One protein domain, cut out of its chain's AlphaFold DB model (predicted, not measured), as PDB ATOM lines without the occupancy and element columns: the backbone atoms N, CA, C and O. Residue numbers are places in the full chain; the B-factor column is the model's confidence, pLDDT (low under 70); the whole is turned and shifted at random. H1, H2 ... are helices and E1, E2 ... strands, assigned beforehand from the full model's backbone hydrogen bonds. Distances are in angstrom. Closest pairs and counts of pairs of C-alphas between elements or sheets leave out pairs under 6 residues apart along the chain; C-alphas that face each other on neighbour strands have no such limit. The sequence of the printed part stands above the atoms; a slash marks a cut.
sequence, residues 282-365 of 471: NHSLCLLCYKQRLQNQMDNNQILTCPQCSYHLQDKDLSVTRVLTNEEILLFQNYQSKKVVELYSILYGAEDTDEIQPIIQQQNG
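What this domain is: This is residues 282 to 365 of the 471 residues of the protein "Hypothetical protein" of Rotaria sp. Silwood2 (UniProt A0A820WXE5). One long helix, H3, makes the long axis; H1 slants near it, short H2 packs on its residues 329 to 333, and H4 folds back crosswise near it. The 84 printed residues hold E1, then H1 to H4, mostly helix. The whole is compact, radius of gyration of the C-alphas 13.5 A, and spans 39 by 24 by 23 A.

How they stand to each other: E1, residues 284 to 286, pairs with no named strand and meets H1, residues 287 to 299, only through their link. H2, residues 316 to 319, touches H3, residues 326 to 348; the closest C-alphas, Ser 319 and Ile 329, are 6.0 A apart. H1 is close to H3 but not clearly touching, at a steep tilt of 46 degrees; the closest C-alphas, Met 298 and Tyr 335, are 7.5 A apart. H4, residues 357 to 363, is close to H3 but not clearly touching, about perpendicular at 84 degrees; the closest C-alphas, Val 341 and Gln 357, are 6.8 A apart. In H1, H3 and H4 every O i to N i+4 pair is within hydrogen-bond range; H2 is too short for one.

Where its parts are: H1 is 18.3 A long; H3, 32.8 A, begins at C-alpha 326 (360.315, -162.493, 32.880) and ends at C-alpha 348 (389.868, -175.398, 38.885).

The domain as a whole: The printed part has no cut; the link H1 to H2 is long. Confidence is under 70 at residues 319 to 323 and 350 to 365.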
ATOM      1  N   ASN A 282     370.137-178.674  16.484       80.62
ATOM      2  CA  ASN A 282     368.888-177.892  16.549       80.62
ATOM      3  C   ASN A 282     367.652-178.656  17.087       80.62
ATOM      4  O   ASN A 282     366.542-178.471  16.592       80.62
ATOM      5  N   HIS A 283     367.824-179.503  18.110       86.06
ATOM      6  CA  HIS A 283     366.739-180.286  18.730       86.06
ATOM      7  C   HIS A 283     365.506-179.437  19.106       86.06
ATOM      8  O   HIS A 283     365.648-178.375  19.730       86.06
ATOM      9  N   SER A 284     364.301-179.934  18.790       86.69
ATOM     10  CA  SER A 284     363.041-179.189  18.935       86.69
ATOM     11  C   SER A 284     362.103-179.775  19.997       86.69
ATOM     12  O   SER A 284     361.917-180.984  20.148       86.69
ATOM     13  N   LEU A 285     361.523-178.895  20.816       85.56
ATOM     14  CA  LEU A 285     360.768-179.259  22.016       85.56
ATOM     15  C   LEU A 285     359.457-178.491  22.083       85.56
ATOM     16  O   LEU A 285     359.443-177.289  21.854       85.56
ATOM     17  N   CYS A 286     358.363-179.132  22.498       87.56
ATOM     18  CA  CYS A 286     357.176-178.366  22.870       87.56
ATOM     19  C   CYS A 286     357.442-177.598  24.172       87.56
ATOM     20  O   CYS A 286     358.143-178.080  25.071       87.56
ATOM     21  N   LEU A 287     356.869-176.400  24.281       83.88
ATOM     22  CA  LEU A 287     357.198-175.442  25.344       83.88
ATOM     23  C   LEU A 287     356.931-175.994  26.763       83.88
ATOM     24  O   LEU A 287     357.665-175.677  27.699       83.88
ATOM     25  N   LEU A 288     355.954-176.901  26.912       86.94
ATOM     26  CA  LEU A 288     355.698-177.638  28.158       86.94
ATOM     27  C   LEU A 288     356.859-178.569  28.547       86.94
ATOM     28  O   LEU A 288     357.301-178.546  29.694       86.94
ATOM     29  N   CYS A 289     357.380-179.364  27.605       89.44
ATOM     30  CA  CYS A 289     358.513-180.255  27.863       89.44
ATOM     31  C   CYS A 289     359.801-179.475  28.144       89.44
ATOM     32  O   CYS A 289     360.577-179.893  29.000       89.44
ATOM     33  N   TYR A 290     360.011-178.340  27.473       88.56
ATOM     34  CA  TYR A 290     361.136-177.447  27.755       88.56
ATOM     35  C   TYR A 290     361.050-176.873  29.180       88.56
ATOM     36  O   TYR A 290     361.947-177.116  29.986       88.56
ATOM     37  N   LYS A 291     359.934-176.224  29.546       88.44
ATOM     38  CA  LYS A 291     359.735-175.646  30.888       88.44
ATOM     39  C   LYS A 291     359.846-176.693  32.002       88.44
ATOM     40  O   LYS A 291     360.551-176.477  32.985       88.44
ATOM     41  N   GLN A 292     359.214-177.858  31.827       90.75
ATOM     42  CA  GLN A 292     359.308-178.958  32.793       90.75
ATOM     43  C   GLN A 292     360.737-179.521  32.895       90.75
ATOM     44  O   GLN A 292     361.162-179.905  33.983       90.75
ATOM     45  N   ARG A 293     361.505-179.554  31.794       89.38
ATOM     46  CA  ARG A 293     362.912-179.982  31.816       89.38
ATOM     47  C   ARG A 293     363.789-179.005  32.596       89.38
ATOM     48  O   ARG A 293     364.565-179.478  33.424       89.38
ATOM     49  N   LEU A 294     363.649-177.695  32.376       91.06
ATOM     50  CA  LEU A 294     364.414-176.688  33.123       91.06
ATOM     51  C   LEU A 294     364.123-176.771  34.627       91.06
ATOM     52  O   LEU A 294     365.059-176.862  35.420       91.06
ATOM     53  N   GLN A 295     362.841-176.825  35.011       92.12
ATOM     54  CA  GLN A 295     362.442-176.955  36.415       92.12
ATOM     55  C   GLN A 295     363.001-178.241  37.038       92.12
ATOM     56  O   GLN A 295     363.663-178.185  38.068       92.12
ATOM     57  N   ASN A 296     362.854-179.389  36.366       93.62
ATOM     58  CA  ASN A 296     363.423-180.652  36.842       93.62
ATOM     59  C   ASN A 296     364.958-180.596  36.994       93.62
ATOM     60  O   ASN A 296     365.491-181.246  37.889       93.62
ATOM     61  N   GLN A 297     365.687-179.860  36.145       94.00
ATOM     62  CA  GLN A 297     367.139-179.693  36.303       94.00
ATOM     63  C   GLN A 297     367.487-178.772  37.483       94.00
ATOM     64  O   GLN A 297     368.411-179.102  38.227       94.00
ATOM     65  N   MET A 298     366.716-177.702  37.722       93.19
ATOM     66  CA  MET A 298     366.839-176.877  38.934       93.19
ATOM     67  C   MET A 298     366.575-177.675  40.214       93.19
ATOM     68  O   MET A 298     367.411-177.679  41.118       93.19
ATOM     69  N   ASP A 299     365.454-178.395  40.275       93.19
ATOM     70  CA  ASP A 299     365.021-179.152  41.456       93.19
ATOM     71  C   ASP A 299     366.012-180.275  41.817       93.19
ATOM     72  O   ASP A 299     366.201-180.599  42.989       93.19
ATOM     73  N   ASN A 300     366.695-180.841  40.813       94.12
ATOM     74  CA  ASN A 300     367.758-181.836  40.992       94.12
ATOM     75  C   ASN A 300     369.170-181.221  41.117       94.12
ATOM     76  O   ASN A 300     370.155-181.961  41.096       94.12
ATOM     77  N   ASN A 301     369.293-179.894  41.255       91.06
ATOM     78  CA  ASN A 301     370.558-179.167  41.444       91.06
ATOM     79  C   ASN A 301     371.580-179.349  40.286       91.06
ATOM     80  O   ASN A 301     372.792-179.217  40.484       91.06
ATOM     81  N   GLN A 302     371.094-179.648  39.073       90.88
ATOM     82  CA  GLN A 302     371.869-179.899  37.846       90.88
ATOM     83  C   GLN A 302     372.039-178.626  37.002       90.88
ATOM     84  O   GLN A 302     371.177-177.753  37.021       90.88
ATOM     85  N   ILE A 303     373.105-178.537  36.202       89.94
ATOM     86  CA  ILE A 303     373.229-177.504  35.154       89.94
ATOM     87  C   ILE A 303     372.124-177.675  34.090       89.94
ATOM     88  O   ILE A 303     371.721-178.802  33.796       89.94
ATOM     89  N   LEU A 304     371.621-176.572  33.522       91.38
ATOM     90  CA  LEU A 304     370.567-176.591  32.502       91.38
ATOM     91  C   LEU A 304     371.160-176.967  31.135       91.38
ATOM     92  O   LEU A 304     372.140-176.364  30.681       91.38
ATOM     93  N   THR A 305     370.567-177.962  30.472       91.81
ATOM     94  CA  THR A 305     371.080-178.518  29.208       91.81
ATOM     95  C   THR A 305     369.963-178.824  28.218       91.81
ATOM     96  O   THR A 305     368.804-179.003  28.594       91.81
ATOM     97  N   CYS A 306     370.329-179.007  26.950       89.31
ATOM     98  CA  CYS A 306     369.488-179.751  26.015       89.31
ATOM     99  C   CYS A 306     369.140-181.149  26.597       89.31
ATOM    100  O   CYS A 306     369.960-181.744  27.307       89.31
ATOM    101  N   PRO A 307     367.923-181.683  26.363       83.38
ATOM    102  CA  PRO A 307     367.542-183.018  26.826       83.38
ATOM    103  C   PRO A 307     368.043-184.159  25.925       83.38
ATOM    104  O   PRO A 307     368.029-185.299  26.377       83.38
ATOM    105  N   GLN A 308     368.461-183.877  24.684       86.38
ATOM    106  CA  GLN A 308     368.952-184.889  23.731       86.38
ATOM    107  C   GLN A 308     370.486-184.938  23.637       86.38
ATOM    108  O   GLN A 308     371.055-186.000  23.399       86.38
ATOM    109  N   CYS A 309     371.174-183.815  23.866       85.31
ATOM    110  CA  CYS A 309     372.636-183.742  23.871       85.31
ATOM    111  C   CYS A 309     373.160-182.903  25.047       85.31
ATOM    112  O   CYS A 309     372.444-182.080  25.610       85.31
ATOM    113  N   SER A 310     374.433-183.070  25.416       85.50
ATOM    114  CA  SER A 310     375.055-182.388  26.567       85.50
ATOM    115  C   SER A 310     375.352-180.891  26.346       85.50
ATOM    116  O   SER A 310     376.256-180.341  26.970       85.50
ATOM    117  N   TYR A 311     374.630-180.217  25.446       87.00
ATOM    118  CA  TYR A 311     374.769-178.781  25.214       87.00
ATOM    119  C   TYR A 311     374.264-177.992  26.429       87.00
ATOM    120  O   TYR A 311     373.092-178.102  26.792       87.00
ATOM    121  N   HIS A 312     375.140-177.199  27.050       88.12
ATOM    122  CA  HIS A 312     374.778-176.285  28.136       88.12
ATOM    123  C   HIS A 312     374.057-175.062  27.557       88.12
ATOM    124  O   HIS A 312     374.581-174.422  26.647       88.12
ATOM    125  N   LEU A 313     372.881-174.725  28.092       85.88
ATOM    126  CA  LEU A 313     372.109-173.565  27.630       85.88
ATOM    127  C   LEU A 313     372.817-172.258  28.014       85.88
ATOM    128  O   LEU A 313     373.256-172.114  29.157       85.88
ATOM    129  N   GLN A 314     372.924-171.312  27.080       82.56
ATOM    130  CA  GLN A 314     373.437-169.963  27.338       82.56
ATOM    131  C   GLN A 314     372.285-169.017  27.714       82.56
ATOM    132  O   GLN A 314     371.121-169.337  27.490       82.56
ATOM    133  N   ASP A 315     372.580-167.820  28.231       74.31
ATOM    134  CA  ASP A 315     371.539-166.867  28.663       74.31
ATOM    135  C   ASP A 315     370.558-166.496  27.534       74.31
ATOM    136  O   ASP A 315     369.354-166.362  27.771       74.31
ATOM    137  N   LYS A 316     371.063-166.424  26.293       74.00
ATOM    138  CA  LYS A 316     370.278-166.227  25.061       74.00
ATOM    139  C   LYS A 316     369.304-167.388  24.777       74.00
ATOM    140  O   LYS A 316     368.241-167.182  24.211       74.00
ATOM    141  N   ASP A 317     369.659-168.609  25.183       76.94
ATOM    142  CA  ASP A 317     368.859-169.826  24.986       76.94
ATOM    143  C   ASP A 317     367.828-170.018  26.114       76.94
ATOM    144  O   ASP A 317     367.110-171.018  26.147       76.94
ATOM    145  N   LEU A 318     367.773-169.066  27.053       80.06
ATOM    146  CA  LEU A 318     366.772-168.957  28.113       80.06
ATOM    147  C   LEU A 318     365.822-167.768  27.859       80.06
ATOM    148  O   LEU A 318     364.640-167.851  28.188       80.06
ATOM    149  N   SER A 319     366.295-166.686  27.223       67.94
ATOM    150  CA  SER A 319     365.499-165.472  26.968       67.94
ATOM    151  C   SER A 319     364.487-165.568  25.818       67.94
ATOM    152  O   SER A 319     363.537-164.795  25.788       67.94
ATOM    153  N   VAL A 320     364.655-166.497  24.870       60.72
ATOM    154  CA  VAL A 320     363.899-166.541  23.592       60.72
ATOM    155  C   VAL A 320     362.536-167.266  23.715       60.72
ATOM    156  O   VAL A 320     361.995-167.798  22.749       60.72
ATOM    157  N   THR A 321     361.930-167.330  24.911       61.16
ATOM    158  CA  THR A 321     360.748-168.186  25.154       61.16
ATOM    159  C   THR A 321     359.492-167.442  25.624       61.16
ATOM    160  O   THR A 321     359.363-167.041  26.776       61.16
ATOM    161  N   ARG A 322     358.475-167.382  24.749       57.25
ATOM    162  CA  ARG A 322     357.135-166.793  25.000       57.25
ATOM    163  C   ARG A 322     356.315-167.444  26.141       57.25
ATOM    164  O   ARG A 322     355.212-166.987  26.421       57.25
ATOM    165  N   VAL A 323     356.798-168.532  26.750       66.00
ATOM    166  CA  VAL A 323     356.086-169.342  27.771       66.00
ATOM    167  C   VAL A 323     356.726-169.258  29.163       66.00
ATOM    168  O   VAL A 323     356.128-169.699  30.149       66.00
ATOM    169  N   LEU A 324     357.916-168.664  29.266       76.25
ATOM    170  CA  LEU A 324     358.494-168.289  30.547       76.25
ATOM    171  C   LEU A 324     358.101-166.846  30.872       76.25
ATOM    172  O   LEU A 324     358.120-165.981  29.999       76.25
ATOM    173  N   THR A 325     357.729-166.571  32.120       81.81
ATOM    174  CA  THR A 325     357.588-165.180  32.573       81.81
ATOM    175  C   THR A 325     358.968-164.529  32.676       81.81
ATOM    176  O   THR A 325     359.976-165.216  32.829       81.81
ATOM    177  N   ASN A 326     359.041-163.195  32.668       79.25
ATOM    178  CA  ASN A 326     360.315-162.493  32.880       79.25
ATOM    179  C   ASN A 326     360.981-162.887  34.216       79.25
ATOM    180  O   ASN A 326     362.204-162.941  34.303       79.25
ATOM    181  N   GLU A 327     360.183-163.202  35.241       85.75
ATOM    182  CA  GLU A 327     360.659-163.698  36.538       85.75
ATOM    183  C   GLU A 327     361.263-165.106  36.418       85.75
ATOM    184  O   GLU A 327     362.322-165.369  36.984       85.75
ATOM    185  N   GLU A 328     360.642-165.994  35.636       85.00
ATOM    186  CA  GLU A 328     361.157-167.338  35.354       85.00
ATOM    187  C   GLU A 328     362.431-167.296  34.494       85.00
ATOM    188  O   GLU A 328     363.394-167.987  34.814       85.00
ATOM    189  N   ILE A 329     362.490-166.453  33.454       83.88
ATOM    190  CA  ILE A 329     363.700-166.259  32.631       83.88
ATOM    191  C   ILE A 329     364.872-165.814  33.517       83.88
ATOM    192  O   ILE A 329     365.938-166.431  33.486       83.88
ATOM    193  N   LEU A 330     364.656-164.799  34.363       84.62
ATOM    194  CA  LEU A 330     365.660-164.331  35.318       84.62
ATOM    195  C   LEU A 330     366.035-165.418  36.336       84.62
ATOM    196  O   LEU A 330     367.210-165.540  36.682       84.62
ATOM    197  N   LEU A 331     365.082-166.227  36.807       90.00
ATOM    198  CA  LEU A 331     365.350-167.346  37.713       90.00
ATOM    199  C   LEU A 331     366.280-168.386  37.063       90.00
ATOM    200  O   LEU A 331     367.296-168.743  37.663       90.00
ATOM    201  N   PHE A 332     365.983-168.822  35.834       89.69
ATOM    202  CA  PHE A 332     366.809-169.796  35.115       89.69
ATOM    203  C   PHE A 332     368.189-169.237  34.743       89.69
ATOM    204  O   PHE A 332     369.178-169.947  34.910       89.69
ATOM    205  N   GLN A 333     368.291-167.976  34.303       87.12
ATOM    206  CA  GLN A 333     369.574-167.331  33.972       87.12
ATOM    207  C   GLN A 333     370.479-167.173  35.206       87.12
ATOM    208  O   GLN A 333     371.650-167.560  35.173       87.12
ATOM    209  N   ASN A 334     369.938-166.686  36.331       87.56
ATOM    210  CA  ASN A 334     370.687-166.583  37.589       87.56
ATOM    211  C   ASN A 334     371.127-167.963  38.104       87.56
ATOM    212  O   ASN A 334     372.264-168.131  38.552       87.56
ATOM    213  N   TYR A 335     370.247-168.967  38.017       92.00
ATOM    214  CA  TYR A 335     370.567-170.339  38.400       92.00
ATOM    215  C   TYR A 335     371.664-170.948  37.512       92.00
ATOM    216  O   TYR A 335     372.633-171.499  38.036       92.00
ATOM    217  N   GLN A 336     371.555-170.807  36.187       89.75
ATOM    218  CA  GLN A 336     372.540-171.312  35.229       89.75
ATOM    219  C   GLN A 336     373.899-170.641  35.437       89.75
ATOM    220  O   GLN A 336     374.905-171.336  35.572       89.75
ATOM    221  N   SER A 337     373.926-169.312  35.562       85.12
ATOM    222  CA  SER A 337     375.137-168.547  35.877       85.12
ATOM    223  C   SER A 337     375.812-169.061  37.152       85.12
ATOM    224  O   SER A 337     377.007-169.362  37.146       85.12
ATOM    225  N   LYS A 338     375.044-169.255  38.234       87.19
ATOM    226  CA  LYS A 338     375.560-169.818  39.488       87.19
ATOM    227  C   LYS A 338     376.095-171.244  39.308       87.19
ATOM    228  O   LYS A 338     377.166-171.548  39.828       87.19
ATOM    229  N   LYS A 339     375.396-172.105  38.561       87.38
ATOM    230  CA  LYS A 339     375.822-173.493  38.309       87.38
ATOM    231  C   LYS A 339     377.086-173.596  37.465       87.38
ATOM    232  O   LYS A 339     377.895-174.485  37.715       87.38
ATOM    233  N   VAL A 340     377.278-172.698  36.501       80.94
ATOM    234  CA  VAL A 340     378.525-172.629  35.731       80.94
ATOM    235  C   VAL A 340     379.677-172.177  36.636       80.94
ATOM    236  O   VAL A 340     380.709-172.840  36.637       80.94
ATOM    237  N   VAL A 341     379.498-171.145  37.472       79.75
ATOM    238  CA  VAL A 341     380.516-170.728  38.464       79.75
ATOM    239  C   VAL A 341     380.887-171.883  39.409       79.75
ATOM    240  O   VAL A 341     382.069-172.158  39.590       79.75
ATOM    241  N   GLU A 342     379.898-172.597  39.953       82.50
ATOM    242  CA  GLU A 342     380.076-173.751  40.855       82.50
ATOM    243  C   GLU A 342     380.821-174.922  40.182       82.50
ATOM    244  O   GLU A 342     381.712-175.524  40.776       82.50
ATOM    245  N   LEU A 343     380.510-175.230  38.919       80.25
ATOM    246  CA  LEU A 343     381.242-176.247  38.156       80.25
ATOM    247  C   LEU A 343     382.689-175.828  37.874       80.25
ATOM    248  O   LEU A 343     383.588-176.665  37.951       80.25
ATOM    249  N   TYR A 344     382.935-174.551  37.570       74.44
ATOM    250  CA  TYR A 344     384.289-174.046  37.343       74.44
ATOM    251  C   TYR A 344     385.113-174.006  38.641       74.44
ATOM    252  O   TYR A 344     386.275-174.408  38.605       74.44
ATOM    253  N   SER A 345     384.549-173.612  39.789       75.75
ATOM    254  CA  SER A 345     385.294-173.626  41.060       75.75
ATOM    255  C   SER A 345     385.728-175.043  41.451       75.75
ATOM    256  O   SER A 345     386.890-175.249  41.797       75.75
ATOM    257  N   ILE A 346     384.855-176.041  41.263       77.62
ATOM    258  CA  ILE A 346     385.180-177.464  41.460       77.62
ATOM    259  C   ILE A 346     386.268-177.946  40.483       77.62
ATOM    260  O   ILE A 346     387.187-178.655  40.894       77.62
ATOM    261  N   LEU A 347     386.189-177.581  39.197       71.56
ATOM    262  CA  LEU A 347     387.142-178.035  38.171       71.56
ATOM    263  C   LEU A 347     388.534-177.396  38.290       71.56
ATOM    264  O   LEU A 347     389.521-178.036  37.927       71.56
ATOM    265  N   TYR A 348     388.616-176.155  38.775       71.50
ATOM    266  CA  TYR A 348     389.868-175.398  38.885       71.50
ATOM    267  C   TYR A 348     390.413-175.290  40.318       71.50
ATOM    268  O   TYR A 348     391.519-174.786  40.502       71.50
ATOM    269  N   GLY A 349     389.690-175.802  41.320       73.06
ATOM    270  CA  GLY A 349     390.136-175.846  42.716       73.06
ATOM    271  C   GLY A 349     390.174-174.483  43.413       73.06
ATOM    272  O   GLY A 349     390.953-174.310  44.345       73.06
ATOM    273  N   ALA A 350     389.372-173.518  42.955       63.97
ATOM    274  CA  ALA A 350     389.256-172.211  43.598       63.97
ATOM    275  C   ALA A 350     388.233-172.277  44.739       63.97
ATOM    276  O   ALA A 350     387.092-172.688  44.523       63.97
ATOM    277  N   GLU A 351     388.632-171.866  45.943       57.44
ATOM    278  CA  GLU A 351     387.755-171.893  47.122       57.44
ATOM    279  C   GLU A 351     386.790-170.690  47.168       57.44
ATOM    280  O   GLU A 351     385.689-170.823  47.702       57.44
ATOM    281  N   ASP A 352     387.147-169.561  46.537       57.44
ATOM    282  CA  ASP A 352     386.304-168.363  46.408       57.44
ATOM    283  C   ASP A 352     385.672-168.231  45.010       57.44
ATOM    284  O   ASP A 352     386.338-168.311  43.975       57.44
ATOM    285  N   THR A 353     384.362-167.966  44.966       53.56
ATOM    286  CA  THR A 353     383.607-167.762  43.713       53.56
ATOM    287  C   THR A 353     383.917-166.438  43.018       53.56
ATOM    288  O   THR A 353     383.726-166.305  41.805       53.56
ATOM    289  N   ASP A 354     384.391-165.460  43.783       56.66
ATOM    290  CA  ASP A 354     384.486-164.064  43.360       56.66
ATOM    291  C   ASP A 354     385.689-163.824  42.430       56.66
ATOM    292  O   ASP A 354     385.648-162.931  41.584       56.66
ATOM    293  N   GLU A 355     386.715-164.684  42.484       51.84
ATOM    294  CA  GLU A 355     387.824-164.681  41.516       51.84
ATOM    295  C   GLU A 355     387.403-165.199  40.125       51.84
ATOM    296  O   GLU A 355     387.973-164.801  39.107       51.84
ATOM    297  N   ILE A 356     386.386-166.070  40.056       51.03
ATOM    298  CA  ILE A 356     385.944-166.723  38.812       51.03
ATOM    299  C   ILE A 356     384.914-165.881  38.049       51.03
ATOM    300  O   ILE A 356     384.890-165.903  36.814       51.03
ATOM    301  N   GLN A 357     384.071-165.116  38.749       45.53
ATOM    302  CA  GLN A 357     382.969-164.370  38.128       45.53
ATOM    303  C   GLN A 357     383.409-163.437  36.968       45.53
ATOM    304  O   GLN A 357     382.766-163.475  35.912       45.53
ATOM    305  N   PRO A 358     384.527-162.677  37.065       43.06
ATOM    306  CA  PRO A 358     385.022-161.848  35.960       43.06
ATOM    307  C   PRO A 358     385.530-162.661  34.760       43.06
ATOM    308  O   PRO A 358     385.464-162.198  33.620       43.06
ATOM    309  N   ILE A 359     386.036-163.875  35.000       44.16
ATOM    310  CA  ILE A 359     386.596-164.756  33.967       44.16
ATOM    311  C   ILE A 359     385.471-165.314  33.087       44.16
ATOM    312  O   ILE A 359     385.592-165.311  31.862       44.16
ATOM    313  N   ILE A 360     384.351-165.726  33.689       43.41
ATOM    314  CA  ILE A 360     383.188-166.249  32.952       43.41
ATOM    315  C   ILE A 360     382.513-165.145  32.124       43.41
ATOM    316  O   ILE A 360     382.214-165.364  30.950       43.41
ATOM    317  N   GLN A 361     382.359-163.931  32.670       43.25
ATOM    318  CA  GLN A 361     381.805-162.797  31.912       43.25
ATOM    319  C   GLN A 361     382.637-162.449  30.663       43.25
ATOM    320  O   GLN A 361     382.072-162.043  29.650       43.25
ATOM    321  N   GLN A 362     383.959-162.666  30.689       42.62
ATOM    322  CA  GLN A 362     384.827-162.503  29.514       42.62
ATOM    323  C   GLN A 362     384.759-163.683  28.525       42.62
ATOM    324  O   GLN A 362     385.075-163.506  27.349       42.62
ATOM    325  N   GLN A 363     384.344-164.877  28.959       42.00
ATOM    326  CA  GLN A 363     384.288-166.076  28.110       42.00
ATOM    327  C   GLN A 363     382.964-166.248  27.351       42.00
ATOM    328  O   GLN A 363     382.972-166.870  26.290       42.00
ATOM    329  N   ASN A 364     381.860-165.632  27.789       38.56
ATOM    330  CA  ASN A 364     380.568-165.704  27.083       38.56
ATOM    331  C   ASN A 364     380.581-165.106  25.652       38.56
ATOM    332  O   ASN A 364     379.643-165.329  24.889       38.56
ATOM    333  N   GLY A 365     381.646-164.395  25.253       33.94
ATOM    334  CA  GLY A 365     381.887-163.949  23.872       33.94
ATOM    335  C   GLY A 365     382.860-164.816  23.052       33.94
ATOM    336  O   GLY A 365     383.148-164.472  21.906       33.94
TER     337      GLY A 365